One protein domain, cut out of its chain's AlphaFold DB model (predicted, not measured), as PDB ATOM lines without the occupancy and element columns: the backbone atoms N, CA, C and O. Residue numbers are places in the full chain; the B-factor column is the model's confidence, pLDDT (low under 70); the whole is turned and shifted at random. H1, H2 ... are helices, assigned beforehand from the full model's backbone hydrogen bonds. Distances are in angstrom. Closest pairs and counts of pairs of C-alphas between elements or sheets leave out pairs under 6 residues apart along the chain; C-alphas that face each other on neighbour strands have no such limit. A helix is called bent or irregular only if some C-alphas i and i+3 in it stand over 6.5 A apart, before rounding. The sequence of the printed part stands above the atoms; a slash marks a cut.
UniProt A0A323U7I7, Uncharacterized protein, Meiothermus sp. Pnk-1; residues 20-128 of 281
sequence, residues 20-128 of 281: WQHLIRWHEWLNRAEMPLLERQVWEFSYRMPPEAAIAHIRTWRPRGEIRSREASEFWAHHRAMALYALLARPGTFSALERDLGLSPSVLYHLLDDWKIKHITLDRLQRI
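What this domain is: This is residues 20 to 128 of the 281 residues of an uncharacterized protein of Meiothermus sp. Pnk-1 (UniProt A0A323U7I7). The part of H3 after its kink makes the core of a small cluster of helices: H1 crosses it on one side, H2 pairs with it as a helical hairpin, and H4 and H5 lie on the side away from H1. The earlier part of H3 reaches outward, with residues 65 to 70 sticking out, while H6 lies off the cluster and touches no helix; these two places make the length. The printed part has 109 residues with six named helices, H1 to H6 in order, and no named strand; the class is all helix. The whole is compact, with a radius of gyration of the C-alphas of 13.4 A and spans of 42 by 29 by 26 A.

Where its parts are: Residues 20 to 35 hold no named element. H1, residues 36 to 48, begins at C-alpha 36 (14.286, 77.619, 259.596) and is 18.7 A long. H2, residues 51 to 61, is 15.8 A long. H3, residues 66 to 88, is 26.5 A from first to last C-alpha, and its C-alpha 88 is at (24.292, 86.564, 267.846). It is irregular, with C-alphas 67 and 70 8.6 A apart, and it has a kink of 77 degrees near residue 77. H4 is residues 94 to 101, and H5, residues 105 to 114, is 14.3 A long. H6, residues 122 to 128, ends at C-alpha 128 (11.667, 100.605, 270.948).

How they stand to each other: H3 and H4 are the hubs, touching three helices each. H3 touches H1 with residues 81 to 85 alone, about perpendicular at 77 degrees; the closest C-alphas, of Val 42 and Ala 81, are 5.0 A apart. H2 and H3 form a helical hairpin at a shallow tilt of 7 degrees, opposite ways; H3 touches H2 with residues 79 to 86 alone, and the closest C-alphas, of Pro 51 and Ala 86, are 5.5 A apart. H1 and H2 meet only through their link. H2 and H4 touch at a steep tilt of 52 degrees, the same way, with the C-alphas of Arg 59 and Leu 101 closest at 5.7 A. H3, with residues 86 to 87 alone, and H4 only just touch, with 3 pairs of C-alphas within 8 A; those of Leu 87 and Leu 97 are closest at 6.6 A. H4 and H5 touch only at the corner, and only just, with 3 such pairs; the C-alphas of Glu 98 and Pro 105 are closest at 6.4 A. H3 and H5 are close but not clearly touching, the C-alphas of Trp 76 and Leu 111 being closest at 7.9 A. H6 is apart from H5. In H1, H2, H4, H5 and H6 every O i to N i+4 pair is within hydrogen-bond range; in H3 15 of 19 are.

The domain as a whole: The two C-alphas farthest apart, of Ile 67 and Ile 128, are 42.0 A apart. The printed part has no cut. The links from H1 to H2, H2 to H3, H3 to H4 and H4 to H5 are tight, and the link from H5 to H6 is short. The mean pLDDT of the printed part is 81.1; residues 65 to 69, residue 95 and residues 122 to 128 are under 70.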
ATOM      1  N   TRP A  20      25.432  79.549 277.450       74.38
ATOM      2  CA  TRP A  20      25.623  80.542 276.397       74.38
ATOM      3  C   TRP A  20      24.538  80.492 275.319       74.38
ATOM      4  O   TRP A  20      24.356  81.487 274.625       74.38
ATOM      5  N   GLN A  21      23.803  79.385 275.181       78.50
ATOM      6  CA  GLN A  21      22.678  79.280 274.259       78.50
ATOM      7  C   GLN A  21      21.503  80.167 274.677       78.50
ATOM      8  O   GLN A  21      20.900  80.830 273.833       78.50
ATOM      9  N   HIS A  22      21.217  80.227 275.977       72.94
ATOM     10  CA  HIS A  22      20.180  81.104 276.517       72.94
ATOM     11  C   HIS A  22      20.530  82.587 276.369       72.94
ATOM     12  O   HIS A  22      19.666  83.453 276.461       72.94
ATOM     13  N   LEU A  23      21.806  82.878 276.123       75.81
ATOM     14  CA  LEU A  23      22.349  84.225 276.008       75.81
ATOM     15  C   LEU A  23      22.622  84.612 274.543       75.81
ATOM     16  O   LEU A  23      23.259  85.632 274.276       75.81
ATOM     17  N   ILE A  24      22.128  83.814 273.587       85.50
ATOM     18  CA  ILE A  24      22.114  84.167 272.166       85.50
ATOM     19  C   ILE A  24      21.061  85.249 271.937       85.50
ATOM     20  O   ILE A  24      19.905  85.127 272.342       85.50
ATOM     21  N   ARG A  25      21.446  86.303 271.218       83.69
ATOM     22  CA  ARG A  25      20.582  87.441 270.889       83.69
ATOM     23  C   ARG A  25      19.618  87.135 269.746       83.69
ATOM     24  O   ARG A  25      19.628  87.808 268.722       83.69
ATOM     25  N   TRP A  26      18.783  86.110 269.898       83.12
ATOM     26  CA  TRP A  26      17.834  85.687 268.863       83.12
ATOM     27  C   TRP A  26      16.901  86.810 268.396       83.12
ATOM     28  O   TRP A  26      16.626  86.915 267.205       83.12
ATOM     29  N   HIS A  27      16.497  87.692 269.310       77.12
ATOM     30  CA  HIS A  27      15.683  88.880 269.036       77.12
ATOM     31  C   HIS A  27      16.335  89.887 268.079       77.12
ATOM     32  O   HIS A  27      15.647  90.701 267.471       77.12
ATOM     33  N   GLU A  28      17.661  89.858 267.928       79.44
ATOM     34  CA  GLU A  28      18.355  90.717 266.974       79.44
ATOM     35  C   GLU A  28      18.215  90.225 265.523       79.44
ATOM     36  O   GLU A  28      18.511  90.978 264.597       79.44
ATOM     37  N   TRP A  29      17.745  88.990 265.294       84.50
ATOM     38  CA  TRP A  29      17.482  88.431 263.965       84.50
ATOM     39  C   TRP A  29      15.981  88.460 263.644       84.50
ATOM     40  O   TRP A  29      15.225  87.537 263.943       84.50
ATOM     41  N   LEU A  30      15.551  89.531 262.975       76.38
ATOM     42  CA  LEU A  30      14.135  89.872 262.802       76.38
ATOM     43  C   LEU A  30      13.357  88.910 261.900       76.38
ATOM     44  O   LEU A  30      12.171  88.692 262.114       76.38
ATOM     45  N   ASN A  31      14.004  88.346 260.880       80.69
ATOM     46  CA  ASN A  31      13.366  87.430 259.935       80.69
ATOM     47  C   ASN A  31      13.788  85.970 260.119       80.69
ATOM     48  O   ASN A  31      13.766  85.185 259.175       80.69
ATOM     49  N   ARG A  32      14.168  85.592 261.342       85.50
ATOM     50  CA  ARG A  32      14.577  84.224 261.682       85.50
ATOM     51  C   ARG A  32      13.553  83.167 261.256       85.50
ATOM     52  O   ARG A  32      13.935  82.163 260.664       85.50
ATOM     53  N   ALA A  33      12.264  83.430 261.481       78.19
ATOM     54  CA  ALA A  33      11.175  82.512 261.132       78.19
ATOM     55  C   ALA A  33      11.065  82.227 259.619       78.19
ATOM     56  O   ALA A  33      10.543  81.188 259.225       78.19
ATOM     57  N   GLU A  34      11.592  83.113 258.765       87.19
ATOM     58  CA  GLU A  34      11.652  82.916 257.310       87.19
ATOM     59  C   GLU A  34      12.806  81.971 256.898       87.19
ATOM     60  O   GLU A  34      12.911  81.591 255.732       87.19
ATOM     61  N   MET A  35      13.695  81.584 257.828       91.06
ATOM     62  CA  MET A  35      14.947  80.858 257.558       91.06
ATOM     63  C   MET A  35      15.187  79.654 258.500       91.06
ATOM     64  O   MET A  35      16.257  79.548 259.114       91.06
ATOM     65  N   PRO A  36      14.257  78.683 258.583       90.44
ATOM     66  CA  PRO A  36      14.286  77.619 259.596       90.44
ATOM     67  C   PRO A  36      15.514  76.695 259.515       90.44
ATOM     68  O   PRO A  36      16.019  76.231 260.537       90.44
ATOM     69  N   LEU A  37      16.039  76.435 258.311       90.88
ATOM     70  CA  LEU A  37      17.244  75.611 258.143       90.88
ATOM     71  C   LEU A  37      18.494  76.299 258.701       90.88
ATOM     72  O   LEU A  37      19.312  75.652 259.352       90.88
ATOM     73  N   LEU A  38      18.632  77.606 258.470       92.31
ATOM     74  CA  LEU A  38      19.768  78.368 258.978       92.31
ATOM     75  C   LEU A  38      19.679  78.531 260.495       92.31
ATOM     76  O   LEU A  38      20.689  78.382 261.177       92.31
ATOM     77  N   GLU A  39      18.478  78.781 261.024       91.12
ATOM     78  CA  GLU A  39      18.241  78.799 262.467       91.12
ATOM     79  C   GLU A  39      18.703  77.486 263.109       91.12
ATOM     80  O   GLU A  39      19.507  77.513 264.041       91.12
ATOM     81  N   ARG A  40      18.286  76.337 262.561       89.56
ATOM     82  CA  ARG A  40      18.706  75.019 263.059       89.56
ATOM     83  C   ARG A  40      20.228  74.861 263.078       89.56
ATOM     84  O   ARG A  40      20.773  74.362 264.055       89.56
ATOM     85  N   GLN A  41      20.921  75.310 262.035       92.44
ATOM     86  CA  GLN A  41      22.384  75.239 261.976       92.44
ATOM     87  C   GLN A  41      23.055  76.129 263.032       92.44
ATOM     88  O   GLN A  41      24.020  75.704 263.665       92.44
ATOM     89  N   VAL A  42      22.545  77.347 263.262       92.25
ATOM     90  CA  VAL A  42      23.029  78.231 264.341       92.25
ATOM     91  C   VAL A  42      22.817  77.570 265.705       92.25
ATOM     92  O   VAL A  42      23.728  77.559 266.538       92.25
ATOM     93  N   TRP A  43      21.647  76.965 265.916       89.12
ATOM     94  CA  TRP A  43      21.348  76.174 267.108       89.12
ATOM     95  C   TRP A  43      22.340  75.023 267.293       89.12
ATOM     96  O   TRP A  43      22.889  74.863 268.380       89.12
ATOM     97  N   GLU A  44      22.647  74.260 266.247       89.38
ATOM     98  CA  GLU A  44      23.629  73.174 266.325       89.38
ATOM     99  C   GLU A  44      25.021  73.663 266.747       89.38
ATOM    100  O   GLU A  44      25.662  73.017 267.579       89.38
ATOM    101  N   PHE A  45      25.485  74.812 266.244       90.12
ATOM    102  CA  PHE A  45      26.756  75.391 266.695       90.12
ATOM    103  C   PHE A  45      26.735  75.738 268.181       90.12
ATOM    104  O   PHE A  45      27.700  75.429 268.881       90.12
ATOM    105  N   SER A  46      25.622  76.285 268.677       87.31
ATOM    106  CA  SER A  46      25.488  76.637 270.092       87.31
ATOM    107  C   SER A  46      25.597  75.446 271.044       87.31
ATOM    108  O   SER A  46      26.074  75.612 272.161       87.31
ATOM    109  N   TYR A  47      25.213  74.244 270.605       83.81
ATOM    110  CA  TYR A  47      25.378  73.024 271.399       83.81
ATOM    111  C   TYR A  47      26.792  72.449 271.334       83.81
ATOM    112  O   TYR A  47      27.228  71.783 272.269       83.81
ATOM    113  N   ARG A  48      27.501  72.665 270.222       85.38
ATOM    114  CA  ARG A  48      28.790  72.012 269.959       85.38
ATOM    115  C   ARG A  48      29.982  72.768 270.520       85.38
ATOM    116  O   ARG A  48      31.000  72.147 270.808       85.38
ATOM    117  N   MET A  49      29.907  74.095 270.601       87.00
ATOM    118  CA  MET A  49      31.057  74.907 270.983       87.00
ATOM    119  C   MET A  49      30.650  76.232 271.624       87.00
ATOM    120  O   MET A  49      29.573  76.744 271.324       87.00
ATOM    121  N   PRO A  50      31.516  76.811 272.473       86.00
ATOM    122  CA  PRO A  50      31.322  78.163 272.968       86.00
ATOM    123  C   PRO A  50      31.554  79.209 271.854       86.00
ATOM    124  O   PRO A  50      32.279  78.940 270.887       86.00
ATOM    125  N   PRO A  51      31.000  80.429 271.986       86.75
ATOM    126  CA  PRO A  51      31.120  81.494 270.981       86.75
ATOM    127  C   PRO A  51      32.565  81.862 270.630       86.75
ATOM    128  O   PRO A  51      32.888  82.119 269.470       86.75
ATOM    129  N   GLU A  52      33.457  81.844 271.616       85.81
ATOM    130  CA  GLU A  52      34.876  82.168 271.460       85.81
ATOM    131  C   GLU A  52      35.575  81.180 270.522       85.81
ATOM    132  O   GLU A  52      36.430  81.576 269.729       85.81
ATOM    133  N   ALA A  53      35.179  79.905 270.560       88.50
ATOM    134  CA  ALA A  53      35.716  78.881 269.672       88.50
ATOM    135  C   ALA A  53      35.249  79.091 268.223       88.50
ATOM    136  O   ALA A  53      36.052  78.949 267.299       88.50
ATOM    137  N   ALA A  54      33.993  79.501 268.018       89.69
ATOM    138  CA  ALA A  54      33.483  79.851 266.692       89.69
ATOM    139  C   ALA A  54      34.220  81.068 266.103       89.69
ATOM    140  O   ALA A  54      34.668  81.036 264.955       89.69
ATOM    141  N   ILE A  55      34.429  82.117 266.909       88.75
ATOM    142  CA  ILE A  55      35.216  83.299 266.521       88.75
ATOM    143  C   ILE A  55      36.649  82.893 266.160       88.75
ATOM    144  O   ILE A  55      37.144  83.251 265.090       88.75
ATOM    145  N   ALA A  56      37.317  82.121 267.022       88.12
ATOM    146  CA  ALA A  56      38.687  81.664 266.792       88.12
ATOM    147  C   ALA A  56      38.810  80.830 265.507       88.12
ATOM    148  O   ALA A  56      39.766  81.008 264.746       88.12
ATOM    149  N   HIS A  57      37.820  79.978 265.227       89.94
ATOM    150  CA  HIS A  57      37.760  79.193 264.000       89.94
ATOM    151  C   HIS A  57      37.692  80.101 262.765       89.94
ATOM    152  O   HIS A  57      38.540  80.001 261.876       89.94
ATOM    153  N   ILE A  58      36.755  81.054 262.745       89.69
ATOM    154  CA  ILE A  58      36.597  81.995 261.629       89.69
ATOM    155  C   ILE A  58      37.878  82.809 261.413       89.69
ATOM    156  O   ILE A  58      38.360  82.905 260.286       89.69
ATOM    157  N   ARG A  59      38.482  83.362 262.472       87.00
ATOM    158  CA  ARG A  59      39.709  84.177 262.362       87.00
ATOM    159  C   ARG A  59      40.908  83.425 261.791       87.00
ATOM    160  O   ARG A  59      41.768  84.049 261.159       87.00
ATOM    161  N   THR A  60      40.997  82.135 262.103       87.31
ATOM    162  CA  THR A  60      42.111  81.268 261.711       87.31
ATOM    163  C   THR A  60      42.011  80.884 260.242       87.31
ATOM    164  O   THR A  60      43.001  80.981 259.522       87.31
ATOM    165  N   TRP A  61      40.820  80.488 259.792       87.31
ATOM    166  CA  TRP A  61      40.634  79.850 258.485       87.31
ATOM    167  C   TRP A  61      40.144  80.782 257.382       87.31
ATOM    168  O   TRP A  61      40.249  80.447 256.202       87.31
ATOM    169  N   ARG A  62      39.621  81.957 257.737       85.69
ATOM    170  CA  ARG A  62      39.142  82.926 256.755       85.69
ATOM    171  C   ARG A  62      40.290  83.391 255.837       85.69
ATOM    172  O   ARG A  62      41.310  83.876 256.344       85.69
ATOM    173  N   PRO A  63      40.096  83.373 254.505       83.00
ATOM    174  CA  PRO A  63      41.035  83.969 253.556       83.00
ATOM    175  C   PRO A  63      41.291  85.458 253.851       83.00
ATOM    176  O   PRO A  63      40.355  86.234 254.069       83.00
ATOM    177  N   ARG A  64      42.565  85.873 253.861       74.88
ATOM    178  CA  ARG A  64      42.981  87.274 254.059       74.88
ATOM    179  C   ARG A  64      43.508  87.873 252.752       74.88
ATOM    180  O   ARG A  64      44.232  87.203 252.021       74.88
ATOM    181  N   GLY A  65      43.188  89.147 252.514       64.06
ATOM    182  CA  GLY A  65      43.639  89.927 251.352       64.06
ATOM    183  C   GLY A  65      42.617  90.004 250.210       64.06
ATOM    184  O   GLY A  65      41.839  89.081 249.990       64.06
ATOM    185  N   GLU A  66      42.634  91.120 249.474       53.91
ATOM    186  CA  GLU A  66      41.685  91.439 248.388       53.91
ATOM    187  C   GLU A  66      41.792  90.492 247.178       53.91
ATOM    188  O   GLU A  66      40.810  90.252 246.479       53.91
ATOM    189  N   ILE A  67      42.961  89.877 246.972       53.31
ATOM    190  CA  ILE A  67      43.274  89.008 245.819       53.31
ATOM    191  C   ILE A  67      42.439  87.708 245.811       53.31
ATOM    192  O   ILE A  67      42.311  87.049 244.784       53.31
ATOM    193  N   ARG A  68      41.812  87.344 246.936       67.19
ATOM    194  CA  ARG A  68      41.071  86.085 247.123       67.19
ATOM    195  C   ARG A  68      39.568  86.303 247.314       67.19
ATOM    196  O   ARG A  68      38.935  85.622 248.115       67.19
ATOM    197  N   SER A  69      38.989  87.251 246.574       68.19
ATOM    198  CA  SER A  69      37.561  87.599 246.674       68.19
ATOM    199  C   SER A  69      36.634  86.382 246.509       68.19
ATOM    200  O   SER A  69      35.766  86.161 247.351       68.19
ATOM    201  N   ARG A  70      36.882  85.516 245.513       72.56
ATOM    202  CA  ARG A  70      36.088  84.293 245.299       72.56
ATOM    203  C   ARG A  70      36.213  83.281 246.444       72.56
ATOM    204  O   ARG A  70      35.200  82.764 246.904       72.56
ATOM    205  N   GLU A  71      37.430  83.030 246.927       79.81
ATOM    206  CA  GLU A  71      37.659  82.124 248.067       79.81
ATOM    207  C   GLU A  71      36.991  82.658 249.341       79.81
ATOM    208  O   GLU A  71      36.455  81.886 250.132       79.81
ATOM    209  N   ALA A  72      36.984  83.981 249.536       80.44
ATOM    210  CA  ALA A  72      36.295  84.612 250.654       80.44
ATOM    211  C   ALA A  72      34.770  84.433 250.553       80.44
ATOM    212  O   ALA A  72      34.144  84.050 251.540       80.44
ATOM    213  N   SER A  73      34.170  84.646 249.378       80.88
ATOM    214  CA  SER A  73      32.735  84.414 249.159       80.88
ATOM    215  C   SER A  73      32.341  82.954 249.401       80.88
ATOM    216  O   SER A  73      31.368  82.687 250.106       80.88
ATOM    217  N   GLU A  74      33.119  82.004 248.876       85.88
ATOM    218  CA  GLU A  74      32.892  80.572 249.102       85.88
ATOM    219  C   GLU A  74      33.048  80.212 250.588       85.88
ATOM    220  O   GLU A  74      32.200  79.508 251.140       85.88
ATOM    221  N   PHE A  75      34.065  80.744 251.273       89.25
ATOM    222  CA  PHE A  75      34.257  80.548 252.712       89.25
ATOM    223  C   PHE A  75      33.031  81.001 253.515       89.25
ATOM    224  O   PHE A  75      32.528  80.247 254.351       89.25
ATOM    225  N   TRP A  76      32.520  82.204 253.243       88.00
ATOM    226  CA  TRP A  76      31.364  82.766 253.941       88.00
ATOM    227  C   TRP A  76      30.069  82.009 253.668       88.00
ATOM    228  O   TRP A  76      29.274  81.840 254.587       88.00
ATOM    229  N   ALA A  77      29.870  81.499 252.452       87.25
ATOM    230  CA  ALA A  77      28.722  80.653 252.139       87.25
ATOM    231  C   ALA A  77      28.716  79.367 252.985       87.25
ATOM    232  O   ALA A  77      27.682  79.006 253.547       87.25
ATOM    233  N   HIS A  78      29.877  78.721 253.146       88.50
ATOM    234  CA  HIS A  78      30.009  77.494 253.939       88.50
ATOM    235  C   HIS A  78      29.946  77.740 255.454       88.50
ATOM    236  O   HIS A  78      29.426  76.906 256.192       88.50
ATOM    237  N   HIS A  79      30.440  78.886 255.931       90.81
ATOM    238  CA  HIS A  79      30.512  79.210 257.364       90.81
ATOM    239  C   HIS A  79      29.408  80.162 257.832       90.81
ATOM    240  O   HIS A  79      29.457  80.653 258.960       90.81
ATOM    241  N   ARG A  80      28.389  80.403 256.999       91.62
ATOM    242  CA  ARG A  80      27.289  81.341 257.257       91.62
ATOM    243  C   ARG A  80      26.662  81.160 258.640       91.62
ATOM    244  O   ARG A  80      26.546  82.120 259.393       91.62
ATOM    245  N   ALA A  81      26.291  79.932 258.995       93.12
ATOM    246  CA  ALA A  81      25.665  79.629 260.281       93.12
ATOM    247  C   ALA A  81      26.610  79.840 261.478       93.12
ATOM    248  O   ALA A  81      26.190  80.366 262.504       93.12
ATOM    249  N   MET A  82      27.892  79.493 261.344       93.00
ATOM    250  CA  MET A  82      28.889  79.719 262.397       93.00
ATOM    251  C   MET A  82      29.168  81.214 262.592       93.00
ATOM    252  O   MET A  82      29.279  81.683 263.721       93.00
ATOM    253  N   ALA A  83      29.242  81.973 261.496       90.31
ATOM    254  CA  ALA A  83      29.411  83.422 261.529       90.31
ATOM    255  C   ALA A  83      28.202  84.112 262.171       90.31
ATOM    256  O   ALA A  83      28.367  84.994 263.012       90.31
ATOM    257  N   LEU A  84      26.991  83.665 261.832       91.56
ATOM    258  CA  LEU A  84      25.763  84.159 262.442       91.56
ATOM    259  C   LEU A  84      25.675  83.787 263.929       91.56
ATOM    260  O   LEU A  84      25.304  84.629 264.740       91.56
ATOM    261  N   TYR A  85      26.089  82.577 264.313       92.25
ATOM    262  CA  TYR A  85      26.214  82.185 265.718       92.25
ATOM    263  C   TYR A  85      27.182  83.096 266.483       92.25
ATOM    264  O   TYR A  85      26.813  83.643 267.520       92.25
ATOM    265  N   ALA A  86      28.386  83.325 265.946       89.94
ATOM    266  CA  ALA A  86      29.366  84.230 266.545       89.94
ATOM    267  C   ALA A  86      28.806  85.654 266.700       89.94
ATOM    268  O   ALA A  86      29.002  86.284 267.739       89.94
ATOM    269  N   LEU A  87      28.055  86.134 265.701       88.00
ATOM    270  CA  LEU A  87      27.382  87.426 265.750       88.00
ATOM    271  C   LEU A  87      26.329  87.493 266.855       88.00
ATOM    272  O   LEU A  87      26.353  88.418 267.667       88.00
ATOM    273  N   LEU A  88      25.407  86.538 266.901       87.12
ATOM    274  CA  LEU A  88      24.292  86.564 267.846       87.12
ATOM    275  C   LEU A  88      24.741  86.277 269.282       87.12
ATOM    276  O   LEU A  88      24.139  86.784 270.222       87.12
ATOM    277  N   ALA A  89      25.811  85.507 269.469       86.50
ATOM    278  CA  ALA A  89      26.361  85.193 270.782       86.50
ATOM    279  C   ALA A  89      27.444  86.188 271.242       86.50
ATOM    280  O   ALA A  89      28.131  85.926 272.234       86.50
ATOM    281  N   ARG A  90      27.642  87.311 270.541       82.06
ATOM    282  CA  ARG A  90      28.699  88.283 270.854       82.06
ATOM    283  C   ARG A  90      28.504  88.966 272.217       82.06
ATOM    284  O   ARG A  90      27.367  89.263 272.604       82.06
ATOM    285  N   PRO A  91      29.601  89.287 272.923       70.94
ATOM    286  CA  PRO A  91      29.556  90.272 273.988       70.94
ATOM    287  C   PRO A  91      29.636  91.683 273.388       70.94
ATOM    288  O   PRO A  91      30.317  91.917 272.390       70.94
ATOM    289  N   GLY A  92      28.973  92.649 274.004       72.44
ATOM    290  CA  GLY A  92      29.074  94.054 273.633       72.44
ATOM    291  C   GLY A  92      28.356  94.434 272.338       72.44
ATOM    292  O   GLY A  92      27.336  93.873 271.919       72.44
ATOM    293  N   THR A  93      28.909  95.463 271.704       71.56
ATOM    294  CA  THR A  93      28.355  96.081 270.503       71.56
ATOM    295  C   THR A  93      28.701  95.282 269.250       71.56
ATOM    296  O   THR A  93      29.572  94.413 269.239       71.56
ATOM    297  N   PHE A  94      28.027  95.599 268.147       71.56
ATOM    298  CA  PHE A  94      28.361  95.060 266.826       71.56
ATOM    299  C   PHE A  94      29.841  95.312 266.459       71.56
ATOM    300  O   PHE A  94      30.511  94.426 265.938       71.56
ATOM    301  N   SER A  95      30.397  96.458 266.871       69.44
ATOM    302  CA  SER A  95      31.806  96.810 266.657       69.44
ATOM    303  C   SER A  95      32.814  95.993 267.467       69.44
ATOM    304  O   SER A  95      33.974  95.875 267.071       69.44
ATOM    305  N   ALA A  96      32.407  95.412 268.601       71.50
ATOM    306  CA  ALA A  96      33.259  94.473 269.330       71.50
ATOM    307  C   ALA A  96      33.453  93.188 268.512       71.50
ATOM    308  O   ALA A  96      34.581  92.742 268.317       71.50
ATOM    309  N   LEU A  97      32.373  92.672 267.922       71.44
ATOM    310  CA  LEU A  97      32.443  91.509 267.043       71.44
ATOM    311  C   LEU A  97      33.247  91.779 265.768       71.44
ATOM    312  O   LEU A  97      34.004  90.917 265.343       71.44
ATOM    313  N   GLU A  98      33.105  92.952 265.151       77.19
ATOM    314  CA  GLU A  98      33.918  93.339 263.988       77.19
ATOM    315  C   GLU A  98      35.414  93.186 264.285       77.19
ATOM    316  O   GLU A  98      36.150  92.549 263.529       77.19
ATOM    317  N   ARG A  99      35.850  93.693 265.443       77.94
ATOM    318  CA  ARG A  99      37.226  93.556 265.924       77.94
ATOM    319  C   ARG A  99      37.600  92.098 266.165       77.94
ATOM    320  O   ARG A  99      38.678  91.670 265.749       77.94
ATOM    321  N   ASP A 100      36.710  91.342 266.797       78.69
ATOM    322  CA  ASP A 100      36.952  89.945 267.140       78.69
ATOM    323  C   ASP A 100      37.033  89.059 265.895       78.69
ATOM    324  O   ASP A 100      37.928  88.230 265.799       78.69
ATOM    325  N   LEU A 101      36.184  89.270 264.890       75.50
ATOM    326  CA  LEU A 101      36.212  88.556 263.608       75.50
ATOM    327  C   LEU A 101      37.251  89.124 262.623       75.50
ATOM    328  O   LEU A 101      37.518  88.520 261.578       75.50
ATOM    329  N   GLY A 102      37.840  90.283 262.935       75.00
ATOM    330  CA  GLY A 102      38.734  91.024 262.045       75.00
ATOM    331  C   GLY A 102      38.039  91.494 260.762       75.00
ATOM    332  O   GLY A 102      38.637  91.444 259.683       75.00
ATOM    333  N   LEU A 103      36.755  91.842 260.841       77.31
ATOM    334  CA  LEU A 103      35.939  92.339 259.732       77.31
ATOM    335  C   LEU A 103      35.784  93.853 259.830       77.31
ATOM    336  O   LEU A 103      35.712  94.401 260.925       77.31
ATOM    337  N   SER A 104      35.698  94.527 258.682       76.62
ATOM    338  CA  SER A 104      35.194  95.897 258.667       76.62
ATOM    339  C   SER A 104      33.662  95.886 258.790       76.62
ATOM    340  O   SER A 104      33.031  94.915 258.349       76.62
ATOM    341  N   PRO A 105      33.056  96.965 259.320       70.38
ATOM    342  CA  PRO A 105      31.603  97.098 259.396       70.38
ATOM    343  C   PRO A 105      30.919  96.814 258.057       70.38
ATOM    344  O   PRO A 105      29.995  96.008 257.981       70.38
ATOM    345  N   SER A 106      31.425  97.414 256.975       75.56
ATOM    346  CA  SER A 106      30.840  97.289 255.638       75.56
ATOM    347  C   SER A 106      30.783  95.843 255.154       75.56
ATOM    348  O   SER A 106      29.773  95.431 254.595       75.56
ATOM    349  N   VAL A 107      31.828  95.046 255.403       80.00
ATOM    350  CA  VAL A 107      31.853  93.634 254.987       80.00
ATOM    351  C   VAL A 107      30.783  92.836 255.721       80.00
ATOM    352  O   VAL A 107      30.084  92.044 255.099       80.00
ATOM    353  N   LEU A 108      30.622  93.051 257.027       79.38
ATOM    354  CA  LEU A 108      29.612  92.333 257.798       79.38
ATOM    355  C   LEU A 108      28.188  92.734 257.375       79.38
ATOM    356  O   LEU A 108      27.344  91.855 257.221       79.38
ATOM    357  N   TYR A 109      27.930  94.017 257.106       80.12
ATOM    358  CA  TYR A 109      26.637  94.461 256.566       80.12
ATOM    359  C   TYR A 109      26.340  93.871 255.183       80.12
ATOM    360  O   TYR A 109      25.227  93.400 254.965       80.12
ATOM    361  N   HIS A 110      27.324  93.837 254.278       84.62
ATOM    362  CA  HIS A 110      27.157  93.206 252.966       84.62
ATOM    363  C   HIS A 110      26.864  91.711 253.082       84.62
ATOM    364  O   HIS A 110      25.947  91.229 252.431       84.62
ATOM    365  N   LEU A 111      27.564  90.992 253.965       87.81
ATOM    366  CA  LEU A 111      27.277  89.577 254.208       87.81
ATOM    367  C   LEU A 111      25.843  89.365 254.698       87.81
ATOM    368  O   LEU A 111      25.153  88.488 254.189       87.81
ATOM    369  N   LEU A 112      25.373  90.166 255.658       85.88
ATOM    370  CA  LEU A 112      23.999  90.059 256.151       85.88
ATOM    371  C   LEU A 112      22.970  90.357 255.051       85.88
ATOM    372  O   LEU A 112      21.986  89.624 254.945       85.88
ATOM    373  N   ASP A 113      23.204  91.368 254.211       85.81
ATOM    374  CA  ASP A 113      22.310  91.707 253.097       85.81
ATOM    375  C   ASP A 113      22.301  90.642 251.985       85.81
ATOM    376  O   ASP A 113      21.231  90.241 251.507       85.81
ATOM    377  N   ASP A 114      23.470  90.109 251.625       89.06
ATOM    378  CA  ASP A 114      23.617  88.998 250.676       89.06
ATOM    379  C   ASP A 114      22.883  87.756 251.183       89.06
ATOM    380  O   ASP A 114      22.187  87.058 250.442       89.06
ATOM    381  N   TRP A 115      22.977  87.507 252.487       90.38
ATOM    382  CA  TRP A 115      22.272  86.431 253.169       90.38
ATOM    383  C   TRP A 115      20.786  86.724 253.397       90.38
ATOM    384  O   TRP A 115      20.067  85.830 253.848       90.38
ATOM    385  N   LYS A 116      20.303  87.932 253.080       87.50
ATOM    386  CA  LYS A 116      18.928  88.397 253.328       87.50
ATOM    387  C   LYS A 116      18.529  88.353 254.805       87.50
ATOM    388  O   LYS A 116      17.365  88.138 255.137       87.50
ATOM    389  N   ILE A 117      19.490  88.547 255.704       85.44
ATOM    390  CA  ILE A 117      19.274  88.582 257.151       85.44
ATOM    391  C   ILE A 117      18.924  90.008 257.569       85.44
ATOM    392  O   ILE A 117      19.730  90.928 257.442       85.44
ATOM    393  N   LYS A 118      17.725  90.180 258.127       78.44
ATOM    394  CA  LYS A 118      17.301  91.436 258.748       78.44
ATOM    395  C   LYS A 118      17.793  91.454 260.193       78.44
ATOM    396  O   LYS A 118      17.361  90.630 260.999       78.44
ATOM    397  N   HIS A 119      18.693  92.385 260.508       80.50
ATOM    398  CA  HIS A 119      19.332  92.502 261.822       80.50
ATOM    399  C   HIS A 119      19.004  93.832 262.513       80.50
ATOM    400  O   HIS A 119      18.862  94.869 261.862       80.50
ATOM    401  N   ILE A 120      18.883  93.796 263.840       73.38
ATOM    402  CA  ILE A 120      18.748  94.970 264.705       73.38
ATOM    403  C   ILE A 120      19.681  94.840 265.910       73.38
ATOM    404  O   ILE A 120      19.924  93.743 266.390       73.38
ATOM    405  N   THR A 121      20.206  95.945 266.435       71.00
ATOM    406  CA  THR A 121      21.021  95.912 267.658       71.00
ATOM    407  C   THR A 121      20.161  95.967 268.920       71.00
ATOM    408  O   THR A 121      19.120  96.630 268.945       71.00
ATOM    409  N   LEU A 122      20.640  95.333 269.994       67.12
ATOM    410  CA  LEU A 122      20.031  95.367 271.326       67.12
ATOM    411  C   LEU A 122      19.716  96.798 271.795       67.12
ATOM    412  O   LEU A 122      18.596  97.060 272.218       67.12
ATOM    413  N   ASP A 123      20.637  97.749 271.618       66.69
ATOM    414  CA  ASP A 123      20.420  99.161 271.976       66.69
ATOM    415  C   ASP A 123      19.195  99.770 271.278       66.69
ATOM    416  O   ASP A 123      18.457 100.573 271.854       66.69
ATOM    417  N   ARG A 124      18.960  99.393 270.016       62.94
ATOM    418  CA  ARG A 124      17.818  99.882 269.240       62.94
ATOM    419  C   ARG A 124      16.525  99.199 269.675       62.94
ATOM    420  O   ARG A 124      15.513  99.885 269.796       62.94
ATOM    421  N   LEU A 125      16.561  97.899 269.970       62.25
ATOM    422  CA  LEU A 125      15.423  97.180 270.556       62.25
ATOM    423  C   LEU A 125      15.014  97.772 271.904       62.25
ATOM    424  O   LEU A 125      13.832  98.000 272.135       62.25
ATOM    425  N   GLN A 126      15.977  98.115 272.758       63.31
ATOM    426  CA  GLN A 126      15.694  98.748 274.042       63.31
ATOM    427  C   GLN A 126      15.004 100.103 273.915       63.31
ATOM    428  O   GLN A 126      14.134 100.412 274.724       63.31
ATOM    429  N   ARG A 127      15.388 100.915 272.922       60.03
ATOM    430  CA  ARG A 127      14.724 102.198 272.649       60.03
ATOM    431  C   ARG A 127      13.281 101.999 272.197       60.03
ATOM    432  O   ARG A 127      12.425 102.759 272.622       60.03
ATOM    433  N   ILE A 128      13.019 100.967 271.398       53.34
ATOM    434  CA  ILE A 128      11.667 100.605 270.948       53.34
ATOM    435  C   ILE A 128      10.826 100.073 272.123       53.34
ATOM    436  O   ILE A 128       9.658 100.411 272.257       53.34
TER     437      ILE A 128